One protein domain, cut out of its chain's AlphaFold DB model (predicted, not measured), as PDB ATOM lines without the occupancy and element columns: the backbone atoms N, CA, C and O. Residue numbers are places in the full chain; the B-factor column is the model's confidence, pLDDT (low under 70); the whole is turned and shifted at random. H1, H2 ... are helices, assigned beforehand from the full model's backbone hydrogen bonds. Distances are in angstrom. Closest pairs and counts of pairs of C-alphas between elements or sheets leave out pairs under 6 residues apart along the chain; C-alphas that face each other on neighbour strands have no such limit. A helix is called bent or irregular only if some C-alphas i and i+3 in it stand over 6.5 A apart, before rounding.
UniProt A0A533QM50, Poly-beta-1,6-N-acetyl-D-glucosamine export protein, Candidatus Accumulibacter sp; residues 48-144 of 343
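Overview. This is residues 48 to 144 of the 343 residues of the protein "Poly-beta-1,6-N-acetyl-D-glucosamine export protein" of Candidatus Accumulibacter sp (UniProt A0A533QM50). A long helical hairpin, H4 and H5, opens as a narrow V, and three shorter helices, H1, H2 and H3, fold to and fro on the other side of H4, reaching it through H3. Residues 138 to 144 stick out. The printed part has 97 residues with five named helices, H1 to H5, and no named strand: all helix, loose, radius of gyration of the C-alphas 16.3 A, spans 45 by 38 by 17 A.

Arrangement. Start at H4, residues 93 to 117. H5, residues 121 to 142, touches it, closest at C-alphas Arg 115 and Arg 123, 4.4 A, opposite ways at a shallow tilt of 33 degrees, only just short of steep. H3, residues 81 to 86, touches H4 residues 99 to 103 alone, closest at C-alphas Phe 81 and Ile 103, 6.2 A. H2, residues 65 to 77, forms hairpins with H3 and with H1, residues 48 to 60. Every O i to N i+4 pair is within hydrogen-bond range in H1 to H4, 15 of 18 in H5.

Along the chain. Find C-alpha 93 at (439.566, 461.584, 343.550); H4 runs 35.9 A. H5 ends at C-alpha 142, (458.263, 458.463, 336.720), and is irregular: C-alphas 123 and 126 are 7.6 A apart.

Size, cuts and confidence. The printed part has no cut and no long link; pLDDT is under 70 at 8 residues, among them 90 to 91.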
ATOM      1  N   ALA A  48     420.367 452.864 330.750       82.25
ATOM      2  CA  ALA A  48     419.752 454.008 330.079       82.25
ATOM      3  C   ALA A  48     418.443 454.477 330.755       82.25
ATOM      4  O   ALA A  48     418.305 455.682 330.990       82.25
ATOM      5  N   PRO A  49     417.505 453.588 331.151       84.75
ATOM      6  CA  PRO A  49     416.359 453.962 331.981       84.75
ATOM      7  C   PRO A  49     416.740 454.585 333.327       84.75
ATOM      8  O   PRO A  49     416.063 455.507 333.784       84.75
ATOM      9  N   GLU A  50     417.813 454.102 333.961       82.06
ATOM     10  CA  GLU A  50     418.280 454.634 335.243       82.06
ATOM     11  C   GLU A  50     418.853 456.043 335.081       82.06
ATOM     12  O   GLU A  50     418.414 456.962 335.770       82.06
ATOM     13  N   LEU A  51     419.727 456.253 334.092       86.50
ATOM     14  CA  LEU A  51     420.219 457.584 333.741       86.50
ATOM     15  C   LEU A  51     419.056 458.542 333.439       86.50
ATOM     16  O   LEU A  51     419.024 459.667 333.938       86.50
ATOM     17  N   GLY A  52     418.058 458.084 332.676       86.12
ATOM     18  CA  GLY A  52     416.859 458.863 332.363       86.12
ATOM     19  C   GLY A  52     416.059 459.280 333.602       86.12
ATOM     20  O   GLY A  52     415.630 460.433 333.688       86.12
ATOM     21  N   ARG A  53     415.886 458.379 334.581       87.62
ATOM     22  CA  ARG A  53     415.230 458.695 335.864       87.62
ATOM     23  C   ARG A  53     415.992 459.760 336.642       87.62
ATOM     24  O   ARG A  53     415.382 460.735 337.076       87.62
ATOM     25  N   GLN A  54     417.303 459.597 336.788       88.75
ATOM     26  CA  GLN A  54     418.117 460.515 337.585       88.75
ATOM     27  C   GLN A  54     418.196 461.907 336.944       88.75
ATOM     28  O   GLN A  54     418.046 462.917 337.629       88.75
ATOM     29  N   LEU A  55     418.293 461.985 335.613       90.44
ATOM     30  CA  LEU A  55     418.202 463.257 334.886       90.44
ATOM     31  C   LEU A  55     416.830 463.931 335.040       90.44
ATOM     32  O   LEU A  55     416.752 465.159 335.092       90.44
ATOM     33  N   ALA A  56     415.738 463.162 335.122       89.44
ATOM     34  CA  ALA A  56     414.407 463.714 335.379       89.44
ATOM     35  C   ALA A  56     414.287 464.297 336.799       89.44
ATOM     36  O   ALA A  56     413.681 465.356 336.964       89.44
ATOM     37  N   ILE A  57     414.909 463.654 337.794       87.38
ATOM     38  CA  ILE A  57     414.998 464.169 339.168       87.38
ATOM     39  C   ILE A  57     415.806 465.469 339.189       87.38
ATOM     40  O   ILE A  57     415.310 466.472 339.694       87.38
ATOM     41  N   LEU A  58     416.973 465.505 338.542       88.75
ATOM     42  CA  LEU A  58     417.821 466.701 338.464       88.75
ATOM     43  C   LEU A  58     417.151 467.880 337.742       88.75
ATOM     44  O   LEU A  58     417.403 469.033 338.077       88.75
ATOM     45  N   ARG A  59     416.253 467.627 336.780       91.25
ATOM     46  CA  ARG A  59     415.445 468.697 336.163       91.25
ATOM     47  C   ARG A  59     414.463 469.338 337.143       91.25
ATOM     48  O   ARG A  59     414.183 470.526 337.016       91.25
ATOM     49  N   ALA A  60     413.912 468.558 338.070       90.06
ATOM     50  CA  ALA A  60     412.987 469.051 339.089       90.06
ATOM     51  C   ALA A  60     413.720 469.618 340.316       90.06
ATOM     52  O   ALA A  60     413.226 470.548 340.949       90.06
ATOM     53  N   GLN A  61     414.883 469.056 340.649       91.00
ATOM     54  CA  GLN A  61     415.705 469.386 341.811       91.00
ATOM     55  C   GLN A  61     417.185 469.452 341.390       91.00
ATOM     56  O   GLN A  61     417.919 468.476 341.551       91.00
ATOM     57  N   PRO A  62     417.643 470.594 340.845       86.25
ATOM     58  CA  PRO A  62     419.003 470.722 340.312       86.25
ATOM     59  C   PRO A  62     420.104 470.500 341.353       86.25
ATOM     60  O   PRO A  62     421.197 470.060 341.001       86.25
ATOM     61  N   ASP A  63     419.808 470.766 342.626       86.75
ATOM     62  CA  ASP A  63     420.759 470.694 343.740       86.75
ATOM     63  C   ASP A  63     420.830 469.310 344.413       86.75
ATOM     64  O   ASP A  63     421.540 469.147 345.406       86.75
ATOM     65  N   ASP A  64     420.120 468.300 343.893       87.38
ATOM     66  CA  ASP A  64     420.155 466.943 344.447       87.38
ATOM     67  C   ASP A  64     421.499 466.252 344.151       87.38
ATOM     68  O   ASP A  64     421.788 465.803 343.039       87.38
ATOM     69  N   VAL A  65     422.334 466.169 345.188       83.56
ATOM     70  CA  VAL A  65     423.676 465.575 345.131       83.56
ATOM     71  C   VAL A  65     423.628 464.061 344.901       83.56
ATOM     72  O   VAL A  65     424.506 463.523 344.224       83.56
ATOM     73  N   GLU A  66     422.628 463.361 345.437       81.06
ATOM     74  CA  GLU A  66     422.536 461.902 345.319       81.06
ATOM     75  C   GLU A  66     422.031 461.498 343.934       81.06
ATOM     76  O   GLU A  66     422.611 460.607 343.308       81.06
ATOM     77  N   ALA A  67     421.052 462.226 343.388       82.56
ATOM     78  CA  ALA A  67     420.622 462.049 342.002       82.56
ATOM     79  C   ALA A  67     421.765 462.329 341.011       82.56
ATOM     80  O   ALA A  67     421.930 461.618 340.020       82.56
ATOM     81  N   ARG A  68     422.614 463.323 341.304       86.06
ATOM     82  CA  ARG A  68     423.792 463.659 340.490       86.06
ATOM     83  C   ARG A  68     424.847 462.558 340.499       86.06
ATOM     84  O   ARG A  68     425.355 462.196 339.441       86.06
ATOM     85  N   LYS A  69     425.135 461.977 341.668       81.81
ATOM     86  CA  LYS A  69     426.027 460.813 341.787       81.81
ATOM     87  C   LYS A  69     425.462 459.590 341.064       81.81
ATOM     88  O   LYS A  69     426.193 458.928 340.335       81.81
ATOM     89  N   ALA A  70     424.172 459.302 341.222       81.44
ATOM     90  CA  ALA A  70     423.527 458.171 340.559       81.44
ATOM     91  C   ALA A  70     423.508 458.333 339.026       81.44
ATOM     92  O   ALA A  70     423.823 457.386 338.305       81.44
ATOM     93  N   ALA A  71     423.226 459.541 338.526       85.12
ATOM     94  CA  ALA A  71     423.330 459.871 337.104       85.12
ATOM     95  C   ALA A  71     424.766 459.705 336.586       85.12
ATOM     96  O   ALA A  71     424.968 459.142 335.511       85.12
ATOM     97  N   TRP A  72     425.761 460.141 337.363       85.81
ATOM     98  CA  TRP A  72     427.173 459.984 337.022       85.81
ATOM     99  C   TRP A  72     427.563 458.506 336.885       85.81
ATOM    100  O   TRP A  72     428.124 458.116 335.864       85.81
ATOM    101  N   VAL A  73     427.181 457.656 337.846       80.94
ATOM    102  CA  VAL A  73     427.444 456.204 337.789       80.94
ATOM    103  C   VAL A  73     426.763 455.561 336.579       80.94
ATOM    104  O   VAL A  73     427.385 454.766 335.875       80.94
ATOM    105  N   ALA A  74     425.504 455.909 336.303       81.50
ATOM    106  CA  ALA A  74     424.781 455.367 335.157       81.50
ATOM    107  C   ALA A  74     425.411 455.802 333.819       81.50
ATOM    108  O   ALA A  74     425.541 454.983 332.912       81.50
ATOM    109  N   ALA A  75     425.862 457.055 333.702       84.38
ATOM    110  CA  ALA A  75     426.571 457.553 332.522       84.38
ATOM    111  C   ALA A  75     427.930 456.857 332.321       84.38
ATOM    112  O   ALA A  75     428.237 456.432 331.208       84.38
ATOM    113  N   MET A  76     428.698 456.651 333.398       79.81
ATOM    114  CA  MET A  76     429.947 455.877 333.378       79.81
ATOM    115  C   MET A  76     429.731 454.440 332.879       79.81
ATOM    116  O   MET A  76     430.526 453.930 332.098       79.81
ATOM    117  N   ARG A  77     428.634 453.783 333.284       78.62
ATOM    118  CA  ARG A  77     428.286 452.417 332.842       78.62
ATOM    119  C   ARG A  77     427.829 452.325 331.384       78.62
ATOM    120  O   ARG A  77     427.829 451.231 330.827       78.62
ATOM    121  N   LEU A  78     427.437 453.449 330.787       78.00
ATOM    122  CA  LEU A  78     427.005 453.563 329.391       78.00
ATOM    123  C   LEU A  78     428.121 454.061 328.457       78.00
ATOM    124  O   LEU A  78     427.835 454.401 327.311       78.00
ATOM    125  N   ASP A  79     429.366 454.141 328.939       75.25
ATOM    126  CA  ASP A  79     430.507 454.737 328.230       75.25
ATOM    127  C   ASP A  79     430.286 456.222 327.832       75.25
ATOM    128  O   ASP A  79     430.893 456.735 326.890       75.25
ATOM    129  N   LEU A  80     429.417 456.945 328.554       82.62
ATOM    130  CA  LEU A  80     429.088 458.362 328.329       82.62
ATOM    131  C   LEU A  80     429.966 459.282 329.193       82.62
ATOM    132  O   LEU A  80     429.469 460.108 329.957       82.62
ATOM    133  N   PHE A  81     431.286 459.115 329.112       80.50
ATOM    134  CA  PHE A  81     432.232 459.735 330.051       80.50
ATOM    135  C   PHE A  81     432.278 461.267 329.968       80.50
ATOM    136  O   PHE A  81     432.379 461.941 330.990       80.50
ATOM    137  N   THR A  82     432.163 461.840 328.766       78.62
ATOM    138  CA  THR A  82     432.110 463.301 328.588       78.62
ATOM    139  C   THR A  82     430.850 463.879 329.226       78.62
ATOM    140  O   THR A  82     430.921 464.867 329.947       78.62
ATOM    141  N   GLN A  83     429.706 463.221 329.028       84.88
ATOM    142  CA  GLN A  83     428.440 463.622 329.639       84.88
ATOM    143  C   GLN A  83     428.460 463.403 331.156       84.88
ATOM    144  O   GLN A  83     427.893 464.200 331.894       84.88
ATOM    145  N   ALA A  84     429.138 462.358 331.638       83.12
ATOM    146  CA  ALA A  84     429.351 462.143 333.064       83.12
ATOM    147  C   ALA A  84     430.161 463.295 333.680       83.12
ATOM    148  O   ALA A  84     429.789 463.805 334.734       83.12
ATOM    149  N   ALA A  85     431.217 463.764 333.008       80.56
ATOM    150  CA  ALA A  85     432.010 464.905 333.464       80.56
ATOM    151  C   ALA A  85     431.196 466.212 333.539       80.56
ATOM    152  O   ALA A  85     431.413 467.017 334.441       80.56
ATOM    153  N   GLU A  86     430.227 466.405 332.640       84.75
ATOM    154  CA  GLU A  86     429.332 467.572 332.635       84.75
ATOM    155  C   GLU A  86     428.315 467.582 333.785       84.75
ATOM    156  O   GLU A  86     427.778 468.640 334.113       84.75
ATOM    157  N   LEU A  87     428.047 466.433 334.418       83.88
ATOM    158  CA  LEU A  87     427.083 466.354 335.516       83.88
ATOM    159  C   LEU A  87     427.556 467.065 336.786       83.88
ATOM    160  O   LEU A  87     426.725 467.258 337.665       83.88
ATOM    161  N   ASP A  88     428.843 467.424 336.903       74.62
ATOM    162  CA  ASP A  88     429.454 468.071 338.082       74.62
ATOM    163  C   ASP A  88     429.049 467.393 339.407       74.62
ATOM    164  O   ASP A  88     428.797 468.016 340.449       74.62
ATOM    165  N   ALA A  89     428.909 466.061 339.361       78.06
ATOM    166  CA  ALA A  89     428.884 465.254 340.571       78.06
ATOM    167  C   ALA A  89     430.189 465.521 341.338       78.06
ATOM    168  O   ALA A  89     431.182 465.861 340.704       78.06
ATOM    169  N   PRO A  90     430.237 465.382 342.670       65.31
ATOM    170  CA  PRO A  90     431.498 465.371 343.402       65.31
ATOM    171  C   PRO A  90     432.062 463.935 343.418       65.31
ATOM    172  O   PRO A  90     431.792 463.209 344.382       65.31
ATOM    173  N   PRO A  91     432.792 463.463 342.380       68.56
ATOM    174  CA  PRO A  91     433.422 462.155 342.423       68.56
ATOM    175  C   PRO A  91     434.500 462.151 343.503       68.56
ATOM    176  O   PRO A  91     435.123 463.178 343.798       68.56
ATOM    177  N   SER A  92     434.771 460.976 344.069       74.25
ATOM    178  CA  SER A  92     436.025 460.805 344.792       74.25
ATOM    179  C   SER A  92     437.204 461.077 343.845       74.25
ATOM    180  O   SER A  92     437.083 460.999 342.618       74.25
ATOM    181  N   GLU A  93     438.380 461.388 344.390       70.56
ATOM    182  CA  GLU A  93     439.566 461.584 343.550       70.56
ATOM    183  C   GLU A  93     439.883 460.336 342.701       70.56
ATOM    184  O   GLU A  93     440.324 460.471 341.559       70.56
ATOM    185  N   ALA A  94     439.586 459.142 343.226       63.56
ATOM    186  CA  ALA A  94     439.729 457.871 342.524       63.56
ATOM    187  C   ALA A  94     438.735 457.732 341.358       63.56
ATOM    188  O   ALA A  94     439.136 457.354 340.260       63.56
ATOM    189  N   ASP A  95     437.469 458.094 341.569       69.31
ATOM    190  CA  ASP A  95     436.419 458.049 340.541       69.31
ATOM    191  C   ASP A  95     436.714 459.016 339.389       69.31
ATOM    192  O   ASP A  95     436.560 458.673 338.216       69.31
ATOM    193  N   ARG A  96     437.219 460.212 339.715       74.50
ATOM    194  CA  ARG A  96     437.663 461.187 338.714       74.50
ATOM    195  C   ARG A  96     438.812 460.639 337.871       74.50
ATOM    196  O   ARG A  96     438.759 460.724 336.650       74.50
ATOM    197  N   ARG A  97     439.828 460.044 338.507       71.31
ATOM    198  CA  ARG A  97     440.973 459.446 337.800       71.31
ATOM    199  C   ARG A  97     440.579 458.230 336.960       71.31
ATOM    200  O   ARG A  97     441.142 458.037 335.888       71.31
ATOM    201  N   ALA A  98     439.626 457.421 337.426       68.44
ATOM    202  CA  ALA A  98     439.079 456.309 336.651       68.44
ATOM    203  C   ALA A  98     438.391 456.814 335.374       68.44
ATOM    204  O   ALA A  98     438.743 456.374 334.284       68.44
ATOM    205  N   MET A  99     437.517 457.819 335.501       79.12
ATOM    206  CA  MET A  99     436.857 458.470 334.365       79.12
ATOM    207  C   MET A  99     437.849 459.119 333.393       79.12
ATOM    208  O   MET A  99     437.710 458.959 332.185       79.12
ATOM    209  N   GLU A 100     438.877 459.813 333.891       77.06
ATOM    210  CA  GLU A 100     439.952 460.364 333.051       77.06
ATOM    211  C   GLU A 100     440.676 459.257 332.262       77.06
ATOM    212  O   GLU A 100     440.932 459.414 331.068       77.06
ATOM    213  N   GLY A 101     440.956 458.112 332.896       71.44
ATOM    214  CA  GLY A 101     441.530 456.941 332.232       71.44
ATOM    215  C   GLY A 101     440.624 456.358 331.143       71.44
ATOM    216  O   GLY A 101     441.105 456.039 330.051       71.44
ATOM    217  N   ASP A 102     439.323 456.267 331.410       72.75
ATOM    218  CA  ASP A 102     438.330 455.757 330.462       72.75
ATOM    219  C   ASP A 102     438.148 456.696 329.253       72.75
ATOM    220  O   ASP A 102     438.086 456.229 328.112       72.75
ATOM    221  N   ILE A 103     438.169 458.020 329.469       75.94
ATOM    222  CA  ILE A 103     438.164 459.033 328.396       75.94
ATOM    223  C   ILE A 103     439.384 458.857 327.487       75.94
ATOM    224  O   ILE A 103     439.235 458.776 326.269       75.94
ATOM    225  N   ILE A 104     440.583 458.727 328.067       78.31
ATOM    226  CA  ILE A 104     441.819 458.506 327.301       78.31
ATOM    227  C   ILE A 104     441.715 457.219 326.474       78.31
ATOM    228  O   ILE A 104     442.069 457.202 325.295       78.31
ATOM    229  N   ALA A 105     441.208 456.132 327.062       73.06
ATOM    230  CA  ALA A 105     441.028 454.869 326.352       73.06
ATOM    231  C   ALA A 105     440.044 454.998 325.173       73.06
ATOM    232  O   ALA A 105     440.293 454.443 324.095       73.06
ATOM    233  N   LEU A 106     438.953 455.747 325.357       75.44
ATOM    234  CA  LEU A 106     437.962 456.025 324.320       75.44
ATOM    235  C   LEU A 106     438.550 456.883 323.185       75.44
ATOM    236  O   LEU A 106     438.350 456.561 322.012       75.44
ATOM    237  N   ASP A 107     439.335 457.911 323.516       79.56
ATOM    238  CA  ASP A 107     440.012 458.776 322.542       79.56
ATOM    239  C   ASP A 107     441.057 458.020 321.721       79.56
ATOM    240  O   ASP A 107     441.126 458.191 320.503       79.56
ATOM    241  N   ILE A 108     441.821 457.112 322.341       72.44
ATOM    242  CA  ILE A 108     442.730 456.215 321.611       72.44
ATOM    243  C   ILE A 108     441.931 455.363 320.630       72.44
ATOM    244  O   ILE A 108     442.283 455.239 319.455       72.44
ATOM    245  N   ARG A 109     440.843 454.760 321.108       73.75
ATOM    246  CA  ARG A 109     440.031 453.827 320.336       73.75
ATOM    247  C   ARG A 109     439.386 454.505 319.128       73.75
ATOM    248  O   ARG A 109     439.517 453.998 318.013       73.75
ATOM    249  N   TYR A 110     438.734 455.650 319.316       78.81
ATOM    250  CA  TYR A 110     438.170 456.413 318.204       78.81
ATOM    251  C   TYR A 110     439.245 457.073 317.345       78.81
ATOM    252  O   TYR A 110     439.107 457.086 316.128       78.81
ATOM    253  N   GLY A 111     440.362 457.510 317.926       78.44
ATOM    254  CA  GLY A 111     441.502 458.035 317.181       78.44
ATOM    255  C   GLY A 111     442.132 457.008 316.235       78.44
ATOM    256  O   GLY A 111     442.527 457.346 315.121       78.44
ATOM    257  N   ILE A 112     442.169 455.724 316.611       71.00
ATOM    258  CA  ILE A 112     442.585 454.637 315.710       71.00
ATOM    259  C   ILE A 112     441.602 454.483 314.542       71.00
ATOM    260  O   ILE A 112     442.041 454.234 313.415       71.00
ATOM    261  N   VAL A 113     440.296 454.618 314.791       75.12
ATOM    262  CA  VAL A 113     439.276 454.598 313.732       75.12
ATOM    263  C   VAL A 113     439.475 455.795 312.803       75.12
ATOM    264  O   VAL A 113     439.647 455.587 311.604       75.12
ATOM    265  N   ASP A 114     439.568 457.005 313.354       83.00
ATOM    266  CA  ASP A 114     439.763 458.263 312.626       83.00
ATOM    267  C   ASP A 114     441.024 458.231 311.755       83.00
ATOM    268  O   ASP A 114     440.987 458.607 310.586       83.00
ATOM    269  N   ARG A 115     442.128 457.675 312.266       84.38
ATOM    270  CA  ARG A 115     443.369 457.453 311.507       84.38
ATOM    271  C   ARG A 115     443.144 456.651 310.222       84.38
ATOM    272  O   ARG A 115     443.848 456.867 309.232       84.38
ATOM    273  N   ASN A 116     442.227 455.686 310.267       80.12
ATOM    274  CA  ASN A 116     441.947 454.764 309.170       80.12
ATOM    275  C   ASN A 116     440.799 455.250 308.261       80.12
ATOM    276  O   ASN A 116     440.714 454.790 307.123       80.12
ATOM    277  N   THR A 117     439.925 456.145 308.737       84.19
ATOM    278  CA  THR A 117     438.730 456.612 308.009       84.19
ATOM    279  C   THR A 117     438.847 458.045 307.481       84.19
ATOM    280  O   THR A 117     438.331 458.334 306.401       84.19
ATOM    281  N   LEU A 118     439.537 458.938 308.196       89.31
ATOM    282  CA  LEU A 118     439.698 460.350 307.842       89.31
ATOM    283  C   LEU A 118     440.954 460.597 306.989       89.31
ATOM    284  O   LEU A 118     441.881 459.785 306.912       89.31
ATOM    285  N   ARG A 119     440.995 461.756 306.324       88.50
ATOM    286  CA  ARG A 119     442.125 462.213 305.497       88.50
ATOM    287  C   ARG A 119     442.690 463.522 306.041       88.50
ATOM    288  O   ARG A 119     441.974 464.300 306.653       88.50
ATOM    289  N   GLY A 120     443.966 463.787 305.766       87.56
ATOM    290  CA  GLY A 120     444.634 464.997 306.251       87.56
ATOM    291  C   GLY A 120     445.000 464.925 307.744       87.56
ATOM    292  O   GLY A 120     445.012 463.832 308.307       87.56
ATOM    293  N   PRO A 121     445.351 466.060 308.373       85.12
ATOM    294  CA  PRO A 121     445.852 466.108 309.754       85.12
ATOM    295  C   PRO A 121     444.799 465.738 310.812       85.12
ATOM    296  O   PRO A 121     445.151 465.240 311.876       85.12
ATOM    297  N   GLU A 122     443.511 465.898 310.504       86.31
ATOM    298  CA  GLU A 122     442.387 465.615 311.415       86.31
ATOM    299  C   GLU A 122     442.359 464.162 311.910       86.31
ATOM    300  O   GLU A 122     441.937 463.884 313.029       86.31
ATOM    301  N   ARG A 123     442.903 463.237 311.112       87.31
ATOM    302  CA  ARG A 123     442.978 461.804 311.426       87.31
ATOM    303  C   ARG A 123     443.827 461.472 312.667       87.31
ATOM    304  O   ARG A 123     443.806 460.331 313.119       87.31
ATOM    305  N   PHE A 124     444.633 462.419 313.153       87.75
ATOM    306  CA  PHE A 124     445.521 462.230 314.304       87.75
ATOM    307  C   PHE A 124     445.109 463.038 315.535       87.75
ATOM    308  O   PHE A 124     445.598 462.746 316.617       87.75
ATOM    309  N   VAL A 125     444.163 463.975 315.419       89.38
ATOM    310  CA  VAL A 125     443.825 464.920 316.500       89.38
ATOM    311  C   VAL A 125     443.448 464.208 317.803       89.38
ATOM    312  O   VAL A 125     443.975 464.544 318.859       89.38
ATOM    313  N   ARG A 126     442.588 463.184 317.743       82.62
ATOM    314  CA  ARG A 126     442.218 462.406 318.939       82.62
ATOM    315  C   ARG A 126     443.385 461.608 319.520       82.62
ATOM    316  O   ARG A 126     443.500 461.486 320.734       82.62
ATOM    317  N   LEU A 127     444.266 461.091 318.662       80.44
ATOM    318  CA  LEU A 127     445.464 460.379 319.108       80.44
ATOM    319  C   LEU A 127     446.469 461.326 319.767       80.44
ATOM    320  O   LEU A 127     447.067 460.942 320.763       80.44
ATOM    321  N   ASP A 128     446.611 462.552 319.267       87.56
ATOM    322  CA  ASP A 128     447.492 463.567 319.852       87.56
ATOM    323  C   ASP A 128     446.974 464.034 321.223       87.56
ATOM    324  O   ASP A 128     447.759 464.191 322.162       87.56
ATOM    325  N   ILE A 129     445.652 464.192 321.369       83.75
ATOM    326  CA  ILE A 129     445.002 464.494 322.655       83.75
ATOM    327  C   ILE A 129     445.263 463.368 323.659       83.75
ATOM    328  O   ILE A 129     445.750 463.626 324.762       83.75
ATOM    329  N   ALA A 130     445.005 462.119 323.263       80.75
ATOM    330  CA  ALA A 130     445.246 460.968 324.121       80.75
ATOM    331  C   ALA A 130     446.726 460.826 324.498       80.75
ATOM    332  O   ALA A 130     447.038 460.586 325.662       80.75
ATOM    333  N   LEU A 131     447.636 461.019 323.538       83.62
ATOM    334  CA  LEU A 131     449.076 460.942 323.767       83.62
ATOM    335  C   LEU A 131     449.522 461.987 324.794       83.62
ATOM    336  O   LEU A 131     450.167 461.640 325.782       83.62
ATOM    337  N   THR A 132     449.081 463.234 324.622       85.25
ATOM    338  CA  THR A 132     449.373 464.335 325.551       85.25
ATOM    339  C   THR A 132     448.874 464.026 326.967       85.25
ATOM    340  O   THR A 132     449.584 464.257 327.948       85.25
ATOM    341  N   ALA A 133     447.669 463.462 327.095       80.50
ATOM    342  CA  ALA A 133     447.122 463.057 328.386       80.50
ATOM    343  C   ALA A 133     447.931 461.909 329.019       80.50
ATOM    344  O   ALA A 133     448.237 461.942 330.214       80.50
ATOM    345  N   THR A 134     448.350 460.918 328.223       78.00
ATOM    346  CA  THR A 134     449.190 459.816 328.712       78.00
ATOM    347  C   THR A 134     450.599 460.255 329.101       78.00
ATOM    348  O   THR A 134     451.138 459.715 330.066       78.00
ATOM    349  N   ASP A 135     451.179 461.258 328.435       77.88
ATOM    350  CA  ASP A 135     452.499 461.801 328.775       77.88
ATOM    351  C   ASP A 135     452.501 462.441 330.169       77.88
ATOM    352  O   ASP A 135     453.433 462.242 330.953       77.88
ATOM    353  N   ALA A 136     451.424 463.146 330.528       75.12
ATOM    354  CA  ALA A 136     451.256 463.711 331.865       75.12
ATOM    355  C   ALA A 136     451.156 462.619 332.949       75.12
ATOM    356  O   ALA A 136     451.763 462.739 334.019       75.12
ATOM    357  N   LEU A 137     450.436 461.528 332.665       72.50
ATOM    358  CA  LEU A 137     450.331 460.374 333.563       72.50
ATOM    359  C   LEU A 137     451.672 459.643 333.706       72.50
ATOM    360  O   LEU A 137     452.078 459.307 334.821       72.50
ATOM    361  N   ALA A 138     452.387 459.445 332.597       67.88
ATOM    362  CA  ALA A 138     453.704 458.823 332.575       67.88
ATOM    363  C   ALA A 138     454.718 459.648 333.377       67.88
ATOM    364  O   ALA A 138     455.432 459.094 334.212       67.88
ATOM    365  N   ALA A 139     454.736 460.974 333.207       75.12
ATOM    366  CA  ALA A 139     455.561 461.870 334.013       75.12
ATOM    367  C   ALA A 139     455.247 461.729 335.513       75.12
ATOM    368  O   ALA A 139     456.162 461.609 336.328       75.12
ATOM    369  N   GLY A 140     453.963 461.650 335.882       71.69
ATOM    370  CA  GLY A 140     453.534 461.364 337.253       71.69
ATOM    371  C   GLY A 140     454.110 460.051 337.790       71.69
ATOM    372  O   GLY A 140     454.726 460.042 338.860       71.69
ATOM    373  N   PHE A 141     453.988 458.968 337.024       66.50
ATOM    374  CA  PHE A 141     454.539 457.659 337.371       66.50
ATOM    375  C   PHE A 141     456.067 457.693 337.550       66.50
ATOM    376  O   PHE A 141     456.578 457.214 338.562       66.50
ATOM    377  N   PHE A 142     456.803 458.326 336.630       71.81
ATOM    378  CA  PHE A 142     458.263 458.463 336.720       71.81
ATOM    379  C   PHE A 142     458.722 459.317 337.909       71.81
ATOM    380  O   PHE A 142     459.821 459.113 338.419       71.81
ATOM    381  N   THR A 143     457.877 460.231 338.398       78.25
ATOM    382  CA  THR A 143     458.121 460.991 339.640       78.25
ATOM    383  C   THR A 143     457.715 460.245 340.917       78.25
ATOM    384  O   THR A 143     457.780 460.811 342.005       78.25
ATOM    385  N   GLY A 144     457.311 458.974 340.810       55.09
ATOM    386  CA  GLY A 144     456.979 458.125 341.953       55.09
ATOM    387  C   GLY A 144     455.532 458.237 342.438       55.09
ATOM    388  O   GLY A 144     455.216 457.706 343.503       55.09
TER     389      GLY A 144